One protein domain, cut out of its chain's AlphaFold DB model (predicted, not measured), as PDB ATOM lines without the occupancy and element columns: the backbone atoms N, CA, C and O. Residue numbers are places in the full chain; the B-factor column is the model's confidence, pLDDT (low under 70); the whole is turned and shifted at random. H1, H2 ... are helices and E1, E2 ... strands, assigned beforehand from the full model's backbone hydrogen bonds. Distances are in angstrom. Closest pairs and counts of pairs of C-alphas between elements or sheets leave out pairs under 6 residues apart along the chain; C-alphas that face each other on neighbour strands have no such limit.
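What this domain is: This is residues 3 to 73 of the 85 residues of an uncharacterized protein of Sphingobacterium haloxyli (UniProt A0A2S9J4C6). A strongly twisted, curled sheet of four antiparallel strands, with a long bending strand E2, is the largest part of this domain, and the short helix H2 fits beside it between the two edge strands E1 and E4. H1 lies farther out, beyond H2, and H3 grazes the sheet near E2 and E3. The printed part has 71 residues, with four named strands and then three named helices along the chain, E1 E2 E3 E4 H1 H2 H3. The sheet's order is E1, E2, E3, E4, a meander, each strand the antiparallel neighbour of the one before, and the class is mixed, helices and strands. The whole is compact, with a radius of gyration of the C-alphas of 11.8 A and spans of 35 by 27 by 21 A.

Where its parts are: The longest strand, E2, is residues 11 to 22, 32.2 A from first to last C-alpha, and bends by 55 degrees at residue 14. E1 is residues 3 to 8, 15.8 A, and begins at C-alpha 3 at (35.881, 35.182, -17.837). E3 is residues 25 to 32, 21.9 A, and E4 is residues 37 to 41, 13.3 A. H1 is residues 48 to 52, H2 is residues 57 to 63, 10.0 A, and H3 is residues 66 to 69, ending at C-alpha 69 at (44.196, 45.752, -20.650).

How they stand to each other: From edge to edge of the sheet the strands' lines turn by 96 degrees. The hairpin E1 and E2 has N 6 and O 13 within hydrogen-bond range at 2.9 A. The hairpin E2 and E3 has N 20 and O 27 at 2.8 A and N 31 and O 16 at 2.7 A. The hairpin E3 and E4 has N 28 and O 40 at 2.7 A. H2 is on the sheet at the sheet's level, with a height over the sheet of 2.9 A, beside the strands. Its closest C-alphas to E1 are those of Leu 59 and Ile 8, 6.9 A apart, and to E4 those of Ile 60 and Phe 40, 7.5 A. H3 only grazes the sheet with residues 66 to 67; its closest C-alphas to E2 are those of Phe 67 and Val 19, 7.1 A apart. H2 and H3 meet only through their link. H1 is not on the sheet and is close to H2 but not clearly touching, the C-alphas of Phe 51 and Ala 57 being 7.3 A apart. In H1 and H2 every O i to N i+4 pair is within hydrogen-bond range; H3 is too short for such a pair.

The domain as a whole: The C-alphas farthest apart are those of Gly 10 and Gly 23, 36.8 A. The printed part has no cut. The link from E4 to H1 is short, the other links are tight, and there is no long link. The mean pLDDT of the printed part is 79.7, and residues 45 to 54 are under 70.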
ATOM      1  N   GLU A   3      36.722  35.178 -19.035       87.44
ATOM      2  CA  GLU A   3      35.881  35.182 -17.837       87.44
ATOM      3  C   GLU A   3      36.519  36.046 -16.741       87.44
ATOM      4  O   GLU A   3      37.736  36.026 -16.554       87.44
ATOM      5  N   LYS A   4      35.712  36.848 -16.040       83.75
ATOM      6  CA  LYS A   4      36.156  37.687 -14.922       83.75
ATOM      7  C   LYS A   4      35.096  37.704 -13.834       83.75
ATOM      8  O   LYS A   4      33.916  37.919 -14.096       83.75
ATOM      9  N   ARG A   5      35.532  37.533 -12.591       84.69
ATOM     10  CA  ARG A   5      34.686  37.740 -11.418       84.69
ATOM     11  C   ARG A   5      34.705  39.220 -11.049       84.69
ATOM     12  O   ARG A   5      35.776  39.801 -10.885       84.69
ATOM     13  N   ILE A   6      33.531  39.825 -10.928       82.44
ATOM     14  CA  ILE A   6      33.354  41.214 -10.492       82.44
ATOM     15  C   ILE A   6      32.447  41.256  -9.263       82.44
ATOM     16  O   ILE A   6      31.627  40.363  -9.061       82.44
ATOM     17  N   SER A   7      32.584  42.290  -8.438       80.12
ATOM     18  CA  SER A   7      31.750  42.483  -7.250       80.12
ATOM     19  C   SER A   7      30.987  43.793  -7.364       80.12
ATOM     20  O   SER A   7      31.582  44.863  -7.347       80.12
ATOM     21  N   ILE A   8      29.661  43.711  -7.458       74.81
ATOM     22  CA  ILE A   8      28.761  44.861  -7.563       74.81
ATOM     23  C   ILE A   8      27.964  44.948  -6.264       74.81
ATOM     24  O   ILE A   8      27.229  44.019  -5.930       74.81
ATOM     25  N   ARG A   9      28.092  46.057  -5.523       73.94
ATOM     26  CA  ARG A   9      27.326  46.319  -4.284       73.94
ATOM     27  C   ARG A   9      27.343  45.140  -3.288       73.94
ATOM     28  O   ARG A   9      26.309  44.742  -2.761       73.94
ATOM     29  N   GLY A  10      28.515  44.536  -3.081       77.62
ATOM     30  CA  GLY A  10      28.705  43.406  -2.161       77.62
ATOM     31  C   GLY A  10      28.283  42.031  -2.698       77.62
ATOM     32  O   GLY A  10      28.480  41.033  -2.012       77.62
ATOM     33  N   LYS A  11      27.752  41.939  -3.926       77.81
ATOM     34  CA  LYS A  11      27.456  40.666  -4.595       77.81
ATOM     35  C   LYS A  11      28.508  40.378  -5.656       77.81
ATOM     36  O   LYS A  11      28.717  41.188  -6.556       77.81
ATOM     37  N   SER A  12      29.156  39.219  -5.573       82.06
ATOM     38  CA  SER A  12      30.047  38.762  -6.639       82.06
ATOM     39  C   SER A  12      29.255  38.084  -7.749       82.06
ATOM     40  O   SER A  12      28.402  37.243  -7.482       82.06
ATOM     41  N   THR A  13      29.575  38.416  -8.991       83.62
ATOM     42  CA  THR A  13      29.062  37.741 -10.182       83.62
ATOM     43  C   THR A  13      30.214  37.446 -11.132       83.62
ATOM     44  O   THR A  13      31.217  38.165 -11.162       83.62
ATOM     45  N   THR A  14      30.091  36.357 -11.879       85.56
ATOM     46  CA  THR A  14      31.031  36.004 -12.933       85.56
ATOM     47  C   THR A  14      30.471  36.511 -14.249       85.56
ATOM     48  O   THR A  14      29.323  36.238 -14.593       85.56
ATOM     49  N   ILE A  15      31.284  37.267 -14.974       86.56
ATOM     50  CA  ILE A  15      30.958  37.735 -16.310       86.56
ATOM     51  C   ILE A  15      31.868  37.070 -17.323       86.56
ATOM     52  O   ILE A  15      33.067  36.900 -17.092       86.56
ATOM     53  N   ARG A  16      31.307  36.749 -18.481       89.44
ATOM     54  CA  ARG A  16      32.088  36.426 -19.669       89.44
ATOM     55  C   ARG A  16      32.100  37.643 -20.558       89.44
ATOM     56  O   ARG A  16      31.086  38.316 -20.679       89.44
ATOM     57  N   TYR A  17      33.229  37.964 -21.158       88.75
ATOM     58  CA  TYR A  17      33.310  39.125 -22.022       88.75
ATOM     59  C   TYR A  17      34.245  38.908 -23.205       88.75
ATOM     60  O   TYR A  17      35.091  38.005 -23.235       88.75
ATOM     61  N   ILE A  18      34.049  39.752 -24.205       89.75
ATOM     62  CA  ILE A  18      34.877  39.857 -25.396       89.75
ATOM     63  C   ILE A  18      34.940  41.329 -25.794       89.75
ATOM     64  O   ILE A  18      33.905  41.988 -25.876       89.75
ATOM     65  N   VAL A  19      36.148  41.851 -25.992       88.88
ATOM     66  CA  VAL A  19      36.349  43.208 -26.510       88.88
ATOM     67  C   VAL A  19      36.477  43.114 -28.017       88.88
ATOM     68  O   VAL A  19      37.237  42.292 -28.522       88.88
ATOM     69  N   VAL A  20      35.717  43.938 -28.714       88.94
ATOM     70  CA  VAL A  20      35.605  43.978 -30.162       88.94
ATOM     71  C   VAL A  20      35.916  45.389 -30.632       88.94
ATOM     72  O   VAL A  20      35.437  46.352 -30.038       88.94
ATOM     73  N   ASP A  21      36.696  45.503 -31.700       86.88
ATOM     74  CA  ASP A  21      36.800  46.712 -32.511       86.88
ATOM     75  C   ASP A  21      36.067  46.453 -33.822       86.88
ATOM     76  O   ASP A  21      36.413  45.525 -34.556       86.88
ATOM     77  N   ASN A  22      35.025  47.241 -34.072       84.62
ATOM     78  CA  ASN A  22      34.283  47.226 -35.322       84.62
ATOM     79  C   ASN A  22      34.523  48.549 -36.055       84.62
ATOM     80  O   ASN A  22      33.815  49.530 -35.819       84.62
ATOM     81  N   GLY A  23      35.560  48.596 -36.893       76.56
ATOM     82  CA  GLY A  23      35.881  49.774 -37.706       76.56
ATOM     83  C   GLY A  23      36.172  51.041 -36.888       76.56
ATOM     84  O   GLY A  23      35.771  52.130 -37.288       76.56
ATOM     85  N   GLY A  24      36.823  50.909 -35.728       79.25
ATOM     86  CA  GLY A  24      37.115  52.012 -34.802       79.25
ATOM     87  C   GLY A  24      36.080  52.199 -33.688       79.25
ATOM     88  O   GLY A  24      36.322  52.954 -32.744       79.25
ATOM     89  N   LEU A  25      34.948  51.486 -33.738       82.94
ATOM     90  CA  LEU A  25      34.003  51.417 -32.628       82.94
ATOM     91  C   LEU A  25      34.382  50.267 -31.689       82.94
ATOM     92  O   LEU A  25      34.036  49.109 -31.928       82.94
ATOM     93  N   VAL A  26      35.074  50.597 -30.598       85.94
ATOM     94  CA  VAL A  26      35.483  49.608 -29.592       85.94
ATOM     95  C   VAL A  26      34.371  49.381 -28.567       85.94
ATOM     96  O   VAL A  26      33.944  50.315 -27.881       85.94
ATOM     97  N   TYR A  27      33.938  48.132 -28.406       87.62
ATOM     98  CA  TYR A  27      32.958  47.735 -27.397       87.62
ATOM     99  C   TYR A  27      33.280  46.384 -26.753       87.62
ATOM    100  O   TYR A  27      33.858  45.495 -27.366       87.62
ATOM    101  N   ALA A  28      32.893  46.211 -25.493       88.25
ATOM    102  CA  ALA A  28      32.945  44.953 -24.775       88.25
ATOM    103  C   ALA A  28      31.545  44.343 -24.761       88.25
ATOM    104  O   ALA A  28      30.611  44.921 -24.209       88.25
ATOM    105  N   ARG A  29      31.393  43.161 -25.352       88.94
ATOM    106  CA  ARG A  29      30.193  42.342 -25.193       88.94
ATOM    107  C   ARG A  29      30.363  41.513 -23.933       88.94
ATOM    108  O   ARG A  29      31.266  40.684 -23.865       88.94
ATOM    109  N   VAL A  30      29.519  41.769 -22.943       87.81
ATOM    110  CA  VAL A  30      29.522  41.113 -21.636       87.81
ATOM    111  C   VAL A  30      28.297  40.215 -21.534       87.81
ATOM    112  O   VAL A  30      27.171  40.688 -21.644       87.81
ATOM    113  N   THR A  31      28.518  38.930 -21.309       88.81
ATOM    114  CA  THR A  31      27.502  37.920 -21.029       88.81
ATOM    115  C   THR A  31      27.476  37.654 -19.524       88.81
ATOM    116  O   THR A  31      28.478  37.252 -18.925       88.81
ATOM    117  N   TRP A  32      26.325  37.904 -18.910       85.75
ATOM    118  CA  TRP A  32      26.054  37.661 -17.496       85.75
ATOM    119  C   TRP A  32      25.778  36.176 -17.237       85.75
ATOM    120  O   TRP A  32      25.420  35.436 -18.149       85.75
ATOM    121  N   ASP A  33      25.864  35.757 -15.974       77.56
ATOM    122  CA  ASP A  33      25.611  34.377 -15.520       77.56
ATOM    123  C   ASP A  33      24.278  33.783 -16.031       77.56
ATOM    124  O   ASP A  33      24.211  32.622 -16.420       77.56
ATOM    125  N   LYS A  34      23.231  34.610 -16.148       75.75
ATOM    126  CA  LYS A  34      21.909  34.210 -16.669       75.75
ATOM    127  C   LYS A  34      21.797  34.200 -18.202       75.75
ATOM    128  O   LYS A  34      20.694  34.108 -18.730       75.75
ATOM    129  N   GLY A  35      22.906  34.366 -18.920       75.56
ATOM    130  CA  GLY A  35      22.946  34.425 -20.384       75.56
ATOM    131  C   GLY A  35      22.523  35.766 -20.987       75.56
ATOM    132  O   GLY A  35      22.631  35.945 -22.196       75.56
ATOM    133  N   THR A  36      22.074  36.731 -20.178       84.06
ATOM    134  CA  THR A  36      21.813  38.098 -20.647       84.06
ATOM    135  C   THR A  36      23.102  38.706 -21.189       84.06
ATOM    136  O   THR A  36      24.156  38.571 -20.574       84.06
ATOM    137  N   GLU A  37      23.021  39.410 -22.311       87.75
ATOM    138  CA  GLU A  37      24.167  40.090 -22.906       87.75
ATOM    139  C   GLU A  37      24.010  41.603 -22.830       87.75
ATOM    140  O   GLU A  37      22.913  42.157 -22.904       87.75
ATOM    141  N   THR A  38      25.124  42.298 -22.661       84.62
ATOM    142  CA  THR A  38      25.166  43.753 -22.600       84.62
ATOM    143  C   THR A  38      26.422  44.231 -23.302       84.62
ATOM    144  O   THR A  38      27.524  43.764 -23.020       84.62
ATOM    145  N   LEU A  39      26.252  45.151 -24.243       86.00
ATOM    146  CA  LEU A  39      27.362  45.803 -24.924       86.00
ATOM    147  C   LEU A  39      27.767  47.021 -24.108       86.00
ATOM    148  O   LEU A  39      26.884  47.759 -23.691       86.00
ATOM    149  N   PHE A  40      29.062  47.237 -23.908       84.06
ATOM    150  CA  PHE A  40      29.642  48.416 -23.267       84.06
ATOM    151  C   PHE A  40      30.594  49.081 -24.252       84.06
ATOM    152  O   PHE A  40      31.463  48.411 -24.784       84.06
ATOM    153  N   TYR A  41      30.460  50.376 -24.509       84.19
ATOM    154  CA  TYR A  41      31.286  51.073 -25.501       84.19
ATOM    155  C   TYR A  41      32.427  51.836 -24.824       84.19
ATOM    156  O   TYR A  41      32.203  52.536 -23.830       84.19
ATOM    157  N   LYS A  42      33.644  51.728 -25.373       81.88
ATOM    158  CA  LYS A  42      34.811  52.482 -24.898       81.88
ATOM    159  C   LYS A  42      34.527  53.982 -25.022       81.88
ATOM    160  O   LYS A  42      34.052  54.443 -26.054       81.88
ATOM    161  N   GLY A  43      34.800  54.751 -23.969       75.56
ATOM    162  CA  GLY A  43      34.614  56.209 -23.970       75.56
ATOM    163  C   GLY A  43      33.197  56.692 -23.641       75.56
ATOM    164  O   GLY A  43      32.987  57.892 -23.501       75.56
ATOM    165  N   MET A  44      32.231  55.791 -23.429       70.19
ATOM    166  CA  MET A  44      30.903  56.163 -22.919       70.19
ATOM    167  C   MET A  44      30.831  56.224 -21.384       70.19
ATOM    168  O   MET A  44      29.753  56.164 -20.789       70.19
ATOM    169  N   TYR A  45      31.982  56.358 -20.730       68.19
ATOM    170  CA  TYR A  45      32.087  56.545 -19.289       68.19
ATOM    171  C   TYR A  45      31.379  57.853 -18.895       68.19
ATOM    172  O   TYR A  45      31.546  58.876 -19.555       68.19
ATOM    173  N   ASN A  46      30.557  57.820 -17.845       64.75
ATOM    174  CA  ASN A  46      29.776  58.967 -17.346       64.75
ATOM    175  C   ASN A  46      28.691  59.524 -18.290       64.75
ATOM    176  O   ASN A  46      28.175  60.615 -18.045       64.75
ATOM    177  N   LYS A  47      28.293  58.799 -19.345       69.12
ATOM    178  CA  LYS A  47      27.153  59.221 -20.173       69.12
ATOM    179  C   LYS A  47      25.819  58.965 -19.448       69.12
ATOM    180  O   LYS A  47      25.608  57.852 -18.956       69.12
ATOM    181  N   PRO A  48      24.891  59.944 -19.418       66.25
ATOM    182  CA  PRO A  48      23.583  59.802 -18.770       66.25
ATOM    183  C   PRO A  48      22.735  58.665 -19.371       66.25
ATOM    184  O   PRO A  48      21.900  58.076 -18.689       66.25
ATOM    185  N   GLU A  49      23.000  58.296 -20.624       68.50
ATOM    186  CA  GLU A  49      22.321  57.222 -21.359       68.50
ATOM    187  C   GLU A  49      22.433  55.848 -20.674       68.50
ATOM    188  O   GLU A  49      21.527  55.024 -20.785       68.50
ATOM    189  N   TRP A  50      23.504  55.598 -19.914       67.56
ATOM    190  CA  TRP A  50      23.652  54.352 -19.158       67.56
ATOM    191  C   TRP A  50      22.750  54.272 -17.934       67.56
ATOM    192  O   TRP A  50      22.224  53.200 -17.626       67.56
ATOM    193  N   PHE A  51      22.528  55.407 -17.270       62.28
ATOM    194  CA  PHE A  51      21.602  55.485 -16.146       62.28
ATOM    195  C   PHE A  51      20.174  55.190 -16.610       62.28
ATOM    196  O   PHE A  51      19.454  54.455 -15.937       62.28
ATOM    197  N   ALA A  52      19.799  55.667 -17.803       66.69
ATOM    198  CA  ALA A  52      18.506  55.368 -18.419       66.69
ATOM    199  C   ALA A  52      18.327  53.875 -18.759       66.69
ATOM    200  O   ALA A  52      17.207  53.373 -18.755       66.69
ATOM    201  N   LYS A  53      19.424  53.141 -18.997       66.06
ATOM    202  CA  LYS A  53      19.416  51.684 -19.219       66.06
ATOM    203  C   LYS A  53      19.443  50.859 -17.924       66.06
ATOM    204  O   LYS A  53      19.544  49.637 -17.989       66.06
ATOM    205  N   GLY A  54      19.373  51.503 -16.754       67.12
ATOM    206  CA  GLY A  54      19.407  50.828 -15.452       67.12
ATOM    207  C   GLY A  54      20.760  50.193 -15.116       67.12
ATOM    208  O   GLY A  54      20.845  49.358 -14.215       67.12
ATOM    209  N   ILE A  55      21.821  50.571 -15.833       71.69
ATOM    210  CA  ILE A  55      23.168  50.042 -15.632       71.69
ATOM    211  C   ILE A  55      23.884  50.924 -14.597       71.69
ATOM    212  O   ILE A  55      24.024  52.128 -14.822       71.69
ATOM    213  N   PRO A  56      24.348  50.367 -13.461       72.56
ATOM    214  CA  PRO A  56      25.032  51.148 -12.433       72.56
ATOM    215  C   PRO A  56      26.330  51.768 -12.964       72.56
ATOM    216  O   PRO A  56      27.111  51.088 -13.627       72.56
ATOM    217  N   ALA A  57      26.617  53.021 -12.602       74.50
ATOM    218  CA  ALA A  57      27.881  53.675 -12.956       74.50
ATOM    219  C   ALA A  57      29.105  52.880 -12.466       74.50
ATOM    220  O   ALA A  57      30.068  52.707 -13.213       74.50
ATOM    221  N   ASP A  58      29.019  52.294 -11.265       75.38
ATOM    222  CA  ASP A  58      30.057  51.427 -10.694       75.38
ATOM    223  C   ASP A  58      30.414  50.258 -11.624       75.38
ATOM    224  O   ASP A  58      31.570  49.852 -11.726       75.38
ATOM    225  N   LEU A  59      29.417  49.717 -12.332       77.06
ATOM    226  CA  LEU A  59      29.596  48.599 -13.251       77.06
ATOM    227  C   LEU A  59      30.402  49.006 -14.480       77.06
ATOM    228  O   LEU A  59      31.325  48.303 -14.879       77.06
ATOM    229  N   ILE A  60      30.090  50.169 -15.044       76.38
ATOM    230  CA  ILE A  60      30.816  50.729 -16.185       76.38
ATOM    231  C   ILE A  60      32.254  51.056 -15.789       76.38
ATOM    232  O   ILE A  60      33.179  50.738 -16.532       76.38
ATOM    233  N   MET A  61      32.458  51.612 -14.593       77.81
ATOM    234  CA  MET A  61      33.796  51.870 -14.062       77.81
ATOM    235  C   MET A  61      34.600  50.581 -13.864       77.81
ATOM    236  O   MET A  61      35.774  50.547 -14.208       77.81
ATOM    237  N   MET A  62      33.986  49.497 -13.381       78.81
ATOM    238  CA  MET A  62      34.660  48.196 -13.240       78.81
ATOM    239  C   MET A  62      35.039  47.544 -14.576       78.81
ATOM    240  O   MET A  62      35.994  46.760 -14.640       78.81
ATOM    241  N   LEU A  63      34.280  47.839 -15.631       78.00
ATOM    242  CA  LEU A  63      34.521  47.329 -16.978       78.00
ATOM    243  C   LEU A  63      35.475  48.223 -17.776       78.00
ATOM    244  O   LEU A  63      36.123  47.720 -18.685       78.00
ATOM    245  N   SER A  64      35.632  49.501 -17.415       79.06
ATOM    246  CA  SER A  64      36.546  50.434 -18.092       79.06
ATOM    247  C   SER A  64      37.975  49.886 -18.241       79.06
ATOM    248  O   SER A  64      38.469  49.878 -19.365       79.06
ATOM    249  N   PRO A  65      38.618  49.322 -17.192       82.19
ATOM    250  CA  PRO A  65      39.977  48.788 -17.309       82.19
ATOM    251  C   PRO A  65      40.108  47.630 -18.300       82.19
ATOM    252  O   PRO A  65      41.206  47.339 -18.760       82.19
ATOM    253  N   ILE A  66      39.008  46.944 -18.639       83.50
ATOM    254  CA  ILE A  66      39.037  45.880 -19.647       83.50
ATOM    255  C   ILE A  66      39.471  46.461 -20.999       83.50
ATOM    256  O   ILE A  66      40.245  45.831 -21.701       83.50
ATOM    257  N   PHE A  67      39.057  47.684 -21.340       81.44
ATOM    258  CA  PHE A  67      39.415  48.333 -22.607       81.44
ATOM    259  C   PHE A  67      40.859  48.838 -22.692       81.44
ATOM    260  O   PHE A  67      41.295  49.222 -23.783       81.44
ATOM    261  N   ASP A  68      41.554  48.899 -21.557       80.38
ATOM    262  CA  ASP A  68      42.958  49.310 -21.462       80.38
ATOM    263  C   ASP A  68      43.894  48.096 -21.397       80.38
ATOM    264  O   ASP A  68      45.021  48.153 -21.884       80.38
ATOM    265  N   LEU A  69      43.423  46.986 -20.821       78.06
ATOM    266  CA  LEU A  69      44.196  45.752 -20.650       78.06
ATOM    267  C   LEU A  69      44.040  44.769 -21.816       78.06
ATOM    268  O   LEU A  69      44.889  43.900 -22.012       78.06
ATOM    269  N   GLU A  70      42.956  44.876 -22.578       80.12
ATOM    270  CA  GLU A  70      42.624  43.934 -23.640       80.12
ATOM    271  C   GLU A  70      42.875  44.529 -25.022       80.12
ATOM    272  O   GLU A  70      42.465  45.650 -25.320       80.12
ATOM    273  N   GLN A  71      43.483  43.733 -25.903       80.06
ATOM    274  CA  GLN A  71      43.498  44.040 -27.329       80.06
ATOM    275  C   GLN A  71      42.123  43.692 -27.917       80.06
ATOM    276  O   GLN A  71      41.708  42.532 -27.816       80.06
ATOM    277  N   PRO A  72      41.400  44.659 -28.513       81.44
ATOM    278  CA  PRO A  72      40.124  44.380 -29.147       81.44
ATOM    279  C   PRO A  72      40.301  43.369 -30.278       81.44
ATOM    280  O   PRO A  72      41.205  43.500 -31.106       81.44
ATOM    281  N   LEU A  73      39.405  42.391 -30.352       83.69
ATOM    282  CA  LEU A  73      39.278  41.566 -31.542       83.69
ATOM    283  C   LEU A  73      38.758  42.448 -32.666       83.69
ATOM    284  O   LEU A  73      37.629  42.933 -32.607       83.69
TER     285      LEU A  73